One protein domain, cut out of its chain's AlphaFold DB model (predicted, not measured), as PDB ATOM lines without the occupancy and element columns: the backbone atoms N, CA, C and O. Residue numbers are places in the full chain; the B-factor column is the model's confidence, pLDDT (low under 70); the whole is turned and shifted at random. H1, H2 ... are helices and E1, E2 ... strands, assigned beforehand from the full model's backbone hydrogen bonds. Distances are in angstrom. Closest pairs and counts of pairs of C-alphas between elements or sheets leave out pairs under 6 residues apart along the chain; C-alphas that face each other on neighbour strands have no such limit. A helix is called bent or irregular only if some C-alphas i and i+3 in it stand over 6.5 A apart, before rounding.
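This is residues 3 to 55 of the 59 residues of an uncharacterized protein of Sphingobium baderi (UniProt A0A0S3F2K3). A bent hairpin of two antiparallel strands, E1 and E2, runs along one side, with three short helices together on the other side of the model: H1 and H2 near the end where E1 begins and E2 ends, and H3 by the bend of E1. Residues 42 to 48 arch from H2 to H3. The printed part has 53 residues, with elements in the order H1, E1, E2, H2, H3, of mixed class. It is compact, with a radius of gyration of the C-alphas of 11.4 A, and spans 27 by 23 by 17 A.

H1, residues 3 to 6, is close to but not clearly touching H2, residues 35 to 41; their closest C-alphas, of Leu 5 and Ile 35, are 6.3 A apart. E1, residues 12 to 19, bends by 64 degrees at residue 16. It forms an antiparallel hairpin with E2, residues 22 to 28, at 152 degrees between directions; N 14 and O 26, 2.8 A, and N 28 and O 12, 2.8 A, are within hydrogen-bond range. The closest C-alphas of E2 and H2, of Trp 28 and Ile 35, are 5.6 A apart. Those of E1 and H3, residues 49 to 54, are of Thr 16 and Gln 54, 7.0 A apart. H2 and H3 are apart. In H2 every O i to N i+4 pair is within hydrogen-bond range, in H3 1 of 2, and H1 is too short for one.

H1 begins at C-alpha 3 (56.446, -25.889, 53.827). E1 measures 19.7 A, E2 18.6 A and H2 10.0 A from first to last C-alpha. H3 ends at C-alpha 54 (42.395, -24.333, 32.102).

The C-alphas farthest apart, of Tyr 20 and Gln 31, are 30.2 A apart. The printed part has no cut and no long link. No printed residue is under 70 in pLDDT.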
ATOM      1  N   SER A   3      55.549 -24.860  53.284       93.94
ATOM      2  CA  SER A   3      56.446 -25.889  53.827       93.94
ATOM      3  C   SER A   3      55.702 -27.000  54.573       93.94
ATOM      4  O   SER A   3      56.064 -28.161  54.434       93.94
ATOM      5  N   GLN A   4      54.628 -26.681  55.296       92.88
ATOM      6  CA  GLN A   4      53.802 -27.670  56.001       92.88
ATOM      7  C   GLN A   4      52.964 -28.526  55.044       92.88
ATOM      8  O   GLN A   4      52.573 -29.630  55.401       92.88
ATOM      9  N   LEU A   5      52.676 -28.011  53.845       94.62
ATOM     10  CA  LEU A   5      51.863 -28.686  52.833       94.62
ATOM     11  C   LEU A   5      52.687 -29.553  51.873       94.62
ATOM     12  O   LEU A   5      52.090 -30.304  51.111       94.62
ATOM     13  N   ALA A   6      54.014 -29.394  51.847       95.94
ATOM     14  CA  ALA A   6      54.848 -29.967  50.789       95.94
ATOM     15  C   ALA A   6      56.209 -30.514  51.243       95.94
ATOM     16  O   ALA A   6      56.748 -31.420  50.608       95.94
ATOM     17  N   SER A   7      56.813 -29.963  52.299       96.31
ATOM     18  CA  SER A   7      58.196 -30.293  52.655       96.31
ATOM     19  C   SER A   7      58.311 -31.735  53.142       96.31
ATOM     20  O   SER A   7      57.624 -32.137  54.077       96.31
ATOM     21  N   GLY A   8      59.197 -32.510  52.514       95.94
ATOM     22  CA  GLY A   8      59.425 -33.917  52.860       95.94
ATOM     23  C   GLY A   8      58.295 -34.870  52.453       95.94
ATOM     24  O   GLY A   8      58.338 -36.040  52.822       95.94
ATOM     25  N   GLN A   9      57.299 -34.401  51.698       95.25
ATOM     26  CA  GLN A   9      56.177 -35.213  51.235       95.25
ATOM     27  C   GLN A   9      56.342 -35.574  49.756       95.25
ATOM     28  O   GLN A   9      56.806 -34.768  48.950       95.25
ATOM     29  N   MET A  10      55.919 -36.782  49.377       96.62
ATOM     30  CA  MET A  10      55.711 -37.103  47.965       96.62
ATOM     31  C   MET A  10      54.441 -36.400  47.488       96.62
ATOM     32  O   MET A  10      53.370 -36.600  48.065       96.62
ATOM     33  N   LEU A  11      54.567 -35.596  46.436       97.44
ATOM     34  CA  LEU A  11      53.455 -34.865  45.840       97.44
ATOM     35  C   LEU A  11      52.934 -35.592  44.606       97.44
ATOM     36  O   LEU A  11      53.713 -36.110  43.808       97.44
ATOM     37  N   GLN A  12      51.617 -35.587  44.444       97.94
ATOM     38  CA  GLN A  12      50.962 -35.970  43.200       97.94
ATOM     39  C   GLN A  12      50.632 -34.690  42.450       97.94
ATOM     40  O   GLN A  12      49.990 -33.813  43.017       97.94
ATOM     41  N   CYS A  13      51.082 -34.555  41.206       96.81
ATOM     42  CA  CYS A  13      50.883 -33.332  40.436       96.81
ATOM     43  C   CYS A  13      50.292 -33.635  39.061       96.81
ATOM     44  O   CYS A  13      50.771 -34.508  38.340       96.81
ATOM     45  N   GLU A  14      49.284 -32.857  38.691       95.50
ATOM     46  CA  GLU A  14      48.686 -32.819  37.364       95.50
ATOM     47  C   GLU A  14      49.263 -31.610  36.621       95.50
ATOM     48  O   GLU A  14      49.081 -30.463  37.041       95.50
ATOM     49  N   GLN A  15      49.987 -31.850  35.526       95.44
ATOM     50  CA  GLN A  15      50.482 -30.769  34.677       95.44
ATOM     51  C   GLN A  15      49.309 -30.075  33.977       95.44
ATOM     52  O   GLN A  15      48.528 -30.711  33.279       95.44
ATOM     53  N   THR A  16      49.244 -28.752  34.101       93.62
ATOM     54  CA  THR A  16      48.209 -27.914  33.476       93.62
ATOM     55  C   THR A  16      48.720 -27.132  32.273       93.62
ATOM     56  O   THR A  16      47.930 -26.633  31.476       93.62
ATOM     57  N   GLY A  17      50.040 -27.014  32.117       91.69
ATOM     58  CA  GLY A  17      50.641 -26.293  31.004       91.69
ATOM     59  C   GLY A  17      52.102 -25.939  31.239       91.69
ATOM     60  O   GLY A  17      52.804 -26.558  32.042       91.69
ATOM     61  N   THR A  18      52.558 -24.924  30.507       94.50
ATOM     62  CA  THR A  18      53.912 -24.378  30.621       94.50
ATOM     63  C   THR A  18      53.899 -22.852  30.567       94.50
ATOM     64  O   THR A  18      53.129 -22.257  29.810       94.50
ATOM     65  N   SER A  19      54.782 -22.203  31.326       94.00
ATOM     66  CA  SER A  19      54.963 -20.747  31.354       94.00
ATOM     67  C   SER A  19      56.432 -20.408  31.588       94.00
ATOM     68  O   SER A  19      57.048 -20.990  32.475       94.00
ATOM     69  N   TYR A  20      57.008 -19.490  30.805       94.38
ATOM     70  CA  TYR A  20      58.423 -19.088  30.924       94.38
ATOM     71  C   TYR A  20      59.409 -20.277  30.977       94.38
ATOM     72  O   TYR A  20      60.340 -20.290  31.781       94.38
ATOM     73  N   GLY A  21      59.173 -21.312  30.160       95.50
ATOM     74  CA  GLY A  21      60.002 -22.526  30.136       95.50
ATOM     75  C   GLY A  21      59.856 -23.435  31.366       95.50
ATOM     76  O   GLY A  21      60.693 -24.307  31.575       95.50
ATOM     77  N   ARG A  22      58.821 -23.242  32.193       96.12
ATOM     78  CA  ARG A  22      58.538 -24.035  33.399       96.12
ATOM     79  C   ARG A  22      57.186 -24.724  33.298       96.12
ATOM     80  O   ARG A  22      56.263 -24.180  32.700       96.12
ATOM     81  N   VAL A  23      57.069 -25.892  33.923       95.19
ATOM     82  CA  VAL A  23      55.791 -26.597  34.092       95.19
ATOM     83  C   VAL A  23      54.899 -25.824  35.062       95.19
ATOM     84  O   VAL A  23      55.362 -25.362  36.105       95.19
ATOM     85  N   THR A  24      53.618 -25.703  34.725       95.62
ATOM     86  CA  THR A  24      52.561 -25.308  35.662       95.62
ATOM     87  C   THR A  24      51.754 -26.542  36.036       95.62
ATOM     88  O   THR A  24      51.480 -27.381  35.175       95.62
ATOM     89  N   ALA A  25      51.392 -26.674  37.310       96.19
ATOM     90  CA  ALA A  25      50.703 -27.855  37.811       96.19
ATOM     91  C   ALA A  25      49.747 -27.528  38.962       96.19
ATOM     92  O   ALA A  25      49.921 -26.530  39.674       96.19
ATOM     93  N   VAL A  26      48.762 -28.404  39.144       96.81
ATOM     94  CA  VAL A  26      47.991 -28.532  40.384       96.81
ATOM     95  C   VAL A  26      48.547 -29.730  41.137       96.81
ATOM     96  O   VAL A  26      48.751 -30.782  40.536       96.81
ATOM     97  N   CYS A  27      48.840 -29.562  42.424       97.00
ATOM     98  CA  CYS A  27      49.461 -30.609  43.226       97.00
ATOM     99  C   CYS A  27      48.661 -30.918  44.489       97.00
ATOM    100  O   CYS A  27      48.134 -30.022  45.151       97.00
ATOM    101  N   TRP A  28      48.664 -32.194  44.854       97.88
ATOM    102  CA  TRP A  28      48.098 -32.733  46.080       97.88
ATOM    103  C   TRP A  28      49.196 -33.360  46.928       97.88
ATOM    104  O   TRP A  28      50.129 -33.986  46.414       97.88
ATOM    105  N   ASN A  29      49.073 -33.200  48.240       97.50
ATOM    106  CA  ASN A  29      49.937 -33.879  49.195       97.50
ATOM    107  C   ASN A  29      49.402 -35.273  49.566       97.50
ATOM    108  O   ASN A  29      48.369 -35.728  49.073       97.50
ATOM    109  N   GLN A  30      50.098 -35.957  50.473       96.62
ATOM    110  CA  GLN A  30      49.728 -37.301  50.931       96.62
ATOM    111  C   GLN A  30      48.384 -37.350  51.674       96.62
ATOM    112  O   GLN A  30      47.752 -38.400  51.718       96.62
ATOM    113  N   GLN A  31      47.934 -36.225  52.235       95.50
ATOM    114  CA  GLN A  31      46.618 -36.083  52.865       95.50
ATOM    115  C   GLN A  31      45.523 -35.736  51.841       95.50
ATOM    116  O   GLN A  31      44.435 -35.326  52.233       95.50
ATOM    117  N   GLN A  32      45.815 -35.849  50.539       95.94
ATOM    118  CA  GLN A  32      44.925 -35.464  49.437       95.94
ATOM    119  C   GLN A  32      44.499 -33.986  49.481       95.94
ATOM    120  O   GLN A  32      43.533 -33.589  48.836       95.94
ATOM    121  N   THR A  33      45.236 -33.143  50.209       96.62
ATOM    122  CA  THR A  33      44.995 -31.700  50.236       96.62
ATOM    123  C   THR A  33      45.562 -31.075  48.972       96.62
ATOM    124  O   THR A  33      46.752 -31.225  48.687       96.62
ATOM    125  N   GLU A  34      44.728 -30.341  48.236       97.31
ATOM    126  CA  GLU A  34      45.175 -29.538  47.103       97.31
ATOM    127  C   GLU A  34      46.006 -28.344  47.602       97.31
ATOM    128  O   GLU A  34      45.498 -27.423  48.248       97.31
ATOM    129  N   ILE A  35      47.303 -28.351  47.297       97.19
ATOM    130  CA  ILE A  35      48.264 -27.354  47.783       97.19
ATOM    131  C   ILE A  35      47.923 -25.974  47.219       97.19
ATOM    132  O   ILE A  35      47.935 -24.987  47.953       97.19
ATOM    133  N   ASN A  36      47.597 -25.904  45.924       96.31
ATOM    134  CA  ASN A  36      47.251 -24.660  45.240       96.31
ATOM    135  C   ASN A  36      46.058 -23.981  45.926       96.31
ATOM    136  O   ASN A  36      46.146 -22.802  46.277       96.31
ATOM    137  N   CYS A  37      44.985 -24.734  46.184       96.56
ATOM    138  CA  CYS A  37      43.821 -24.223  46.892       96.56
ATOM    139  C   CYS A  37      44.144 -23.734  48.309       96.56
ATOM    140  O   CYS A  37      43.811 -22.602  48.664       96.56
ATOM    141  N   ALA A  38      44.845 -24.545  49.107       96.69
ATOM    142  CA  ALA A  38      45.197 -24.185  50.480       96.69
ATOM    143  C   ALA A  38      46.032 -22.891  50.544       96.69
ATOM    144  O   ALA A  38      45.853 -22.061  51.438       96.69
ATOM    145  N   MET A  39      46.918 -22.677  49.567       96.69
ATOM    146  CA  MET A  39      47.707 -21.450  49.461       96.69
ATOM    147  C   MET A  39      46.838 -20.225  49.146       96.69
ATOM    148  O   MET A  39      47.014 -19.189  49.790       96.69
ATOM    149  N   VAL A  40      45.862 -20.340  48.238       95.62
ATOM    150  CA  VAL A  40      44.899 -19.260  47.955       95.62
ATOM    151  C   VAL A  40      44.035 -18.957  49.181       95.62
ATOM    152  O   VAL A  40      43.936 -17.801  49.587       95.62
ATOM    153  N   GLN A  41      43.469 -19.981  49.823       95.19
ATOM    154  CA  GLN A  41      42.622 -19.821  51.013       95.19
ATOM    155  C   GLN A  41      43.374 -19.207  52.201       95.19
ATOM    156  O   GLN A  41      42.785 -18.479  52.994       95.19
ATOM    157  N   SER A  42      44.684 -19.449  52.311       95.56
ATOM    158  CA  SER A  42      45.523 -18.819  53.340       95.56
ATOM    159  C   SER A  42      45.772 -17.320  53.123       95.56
ATOM    160  O   SER A  42      46.352 -16.674  53.994       95.56
ATOM    161  N   GLY A  43      45.411 -16.770  51.959       94.81
ATOM    162  CA  GLY A  43      45.658 -15.370  51.595       94.81
ATOM    163  C   GLY A  43      47.112 -15.053  51.224       94.81
ATOM    164  O   GLY A  43      47.446 -13.894  50.997       94.81
ATOM    165  N   THR A  44      47.990 -16.059  51.140       93.31
ATOM    166  CA  THR A  44      49.420 -15.869  50.819       93.31
ATOM    167  C   THR A  44      49.725 -15.938  49.322       93.31
ATOM    168  O   THR A  44      50.855 -15.697  48.904       93.31
ATOM    169  N   THR A  45      48.750 -16.305  48.491       94.50
ATOM    170  CA  THR A  45      48.907 -16.454  47.038       94.50
ATOM    171  C   THR A  45      47.641 -15.995  46.326       94.50
ATOM    172  O   THR A  45      46.536 -16.185  46.827       94.50
ATOM    173  N   LEU A  46      47.804 -15.401  45.143       94.38
ATOM    174  CA  LEU A  46      46.695 -14.997  44.284       94.38
ATOM    175  C   LEU A  46      46.408 -16.060  43.226       94.38
ATOM    176  O   LEU A  46      47.314 -16.713  42.704       94.38
ATOM    177  N   LEU A  47      45.134 -16.185  42.868       93.50
ATOM    178  CA  LEU A  47      44.694 -17.022  41.762       93.50
ATOM    179  C   LEU A  47      45.101 -16.371  40.436       93.50
ATOM    180  O   LEU A  47      44.781 -15.211  40.188       93.50
ATOM    181  N   TRP A  48      45.792 -17.116  39.572       92.50
ATOM    182  CA  TRP A  48      46.136 -16.641  38.232       92.50
ATOM    183  C   TRP A  48      45.017 -17.018  37.250       92.50
ATOM    184  O   TRP A  48      44.886 -18.205  36.930       92.50
ATOM    185  N   PRO A  49      44.232 -16.052  36.716       92.94
ATOM    186  CA  PRO A  49      43.035 -16.380  35.939       92.94
ATOM    187  C   PRO A  49      43.298 -17.280  34.728       92.94
ATOM    188  O   PRO A  49      42.514 -18.182  34.455       92.94
ATOM    189  N   LYS A  50      44.439 -17.089  34.047       92.25
ATOM    190  CA  LYS A  50      44.829 -17.883  32.874       92.25
ATOM    191  C   LYS A  50      44.839 -19.389  33.158       92.25
ATOM    192  O   LYS A  50      44.252 -20.146  32.396       92.25
ATOM    193  N   PHE A  51      45.518 -19.818  34.221       91.81
ATOM    194  CA  PHE A  51      45.673 -21.246  34.523       91.81
ATOM    195  C   PHE A  51      44.458 -21.813  35.252       91.81
ATOM    196  O   PHE A  51      44.084 -22.953  34.995       91.81
ATOM    197  N   ASN A  52      43.780 -21.003  36.072       92.94
ATOM    198  CA  ASN A  52      42.536 -21.426  36.710       92.94
ATOM    199  C   ASN A  52      41.413 -21.702  35.697       92.94
ATOM    200  O   ASN A  52      40.582 -22.566  35.929       92.94
ATOM    201  N   ALA A  53      41.394 -21.001  34.558       91.31
ATOM    202  CA  ALA A  53      40.448 -21.285  33.478       91.31
ATOM    203  C   ALA A  53      40.737 -22.612  32.748       91.31
ATOM    204  O   ALA A  53      39.828 -23.201  32.175       91.31
ATOM    205  N   GLN A  54      41.993 -23.074  32.744       91.06
ATOM    206  CA  GLN A  54      42.395 -24.333  32.102       91.06
ATOM    207  C   GLN A  54      42.131 -25.533  33.013       91.06
ATOM    208  O   GLN A  54      41.632 -26.562  32.567       91.06
ATOM    209  N   ARG A  55      42.463 -25.382  34.296       93.56
ATOM    210  CA  ARG A  55      42.202 -26.356  35.349       93.56
ATOM    211  C   ARG A  55      41.831 -25.593  36.613       93.56
ATOM    212  O   ARG A  55      42.701 -25.018  37.265       93.56
TER     213      ARG A  55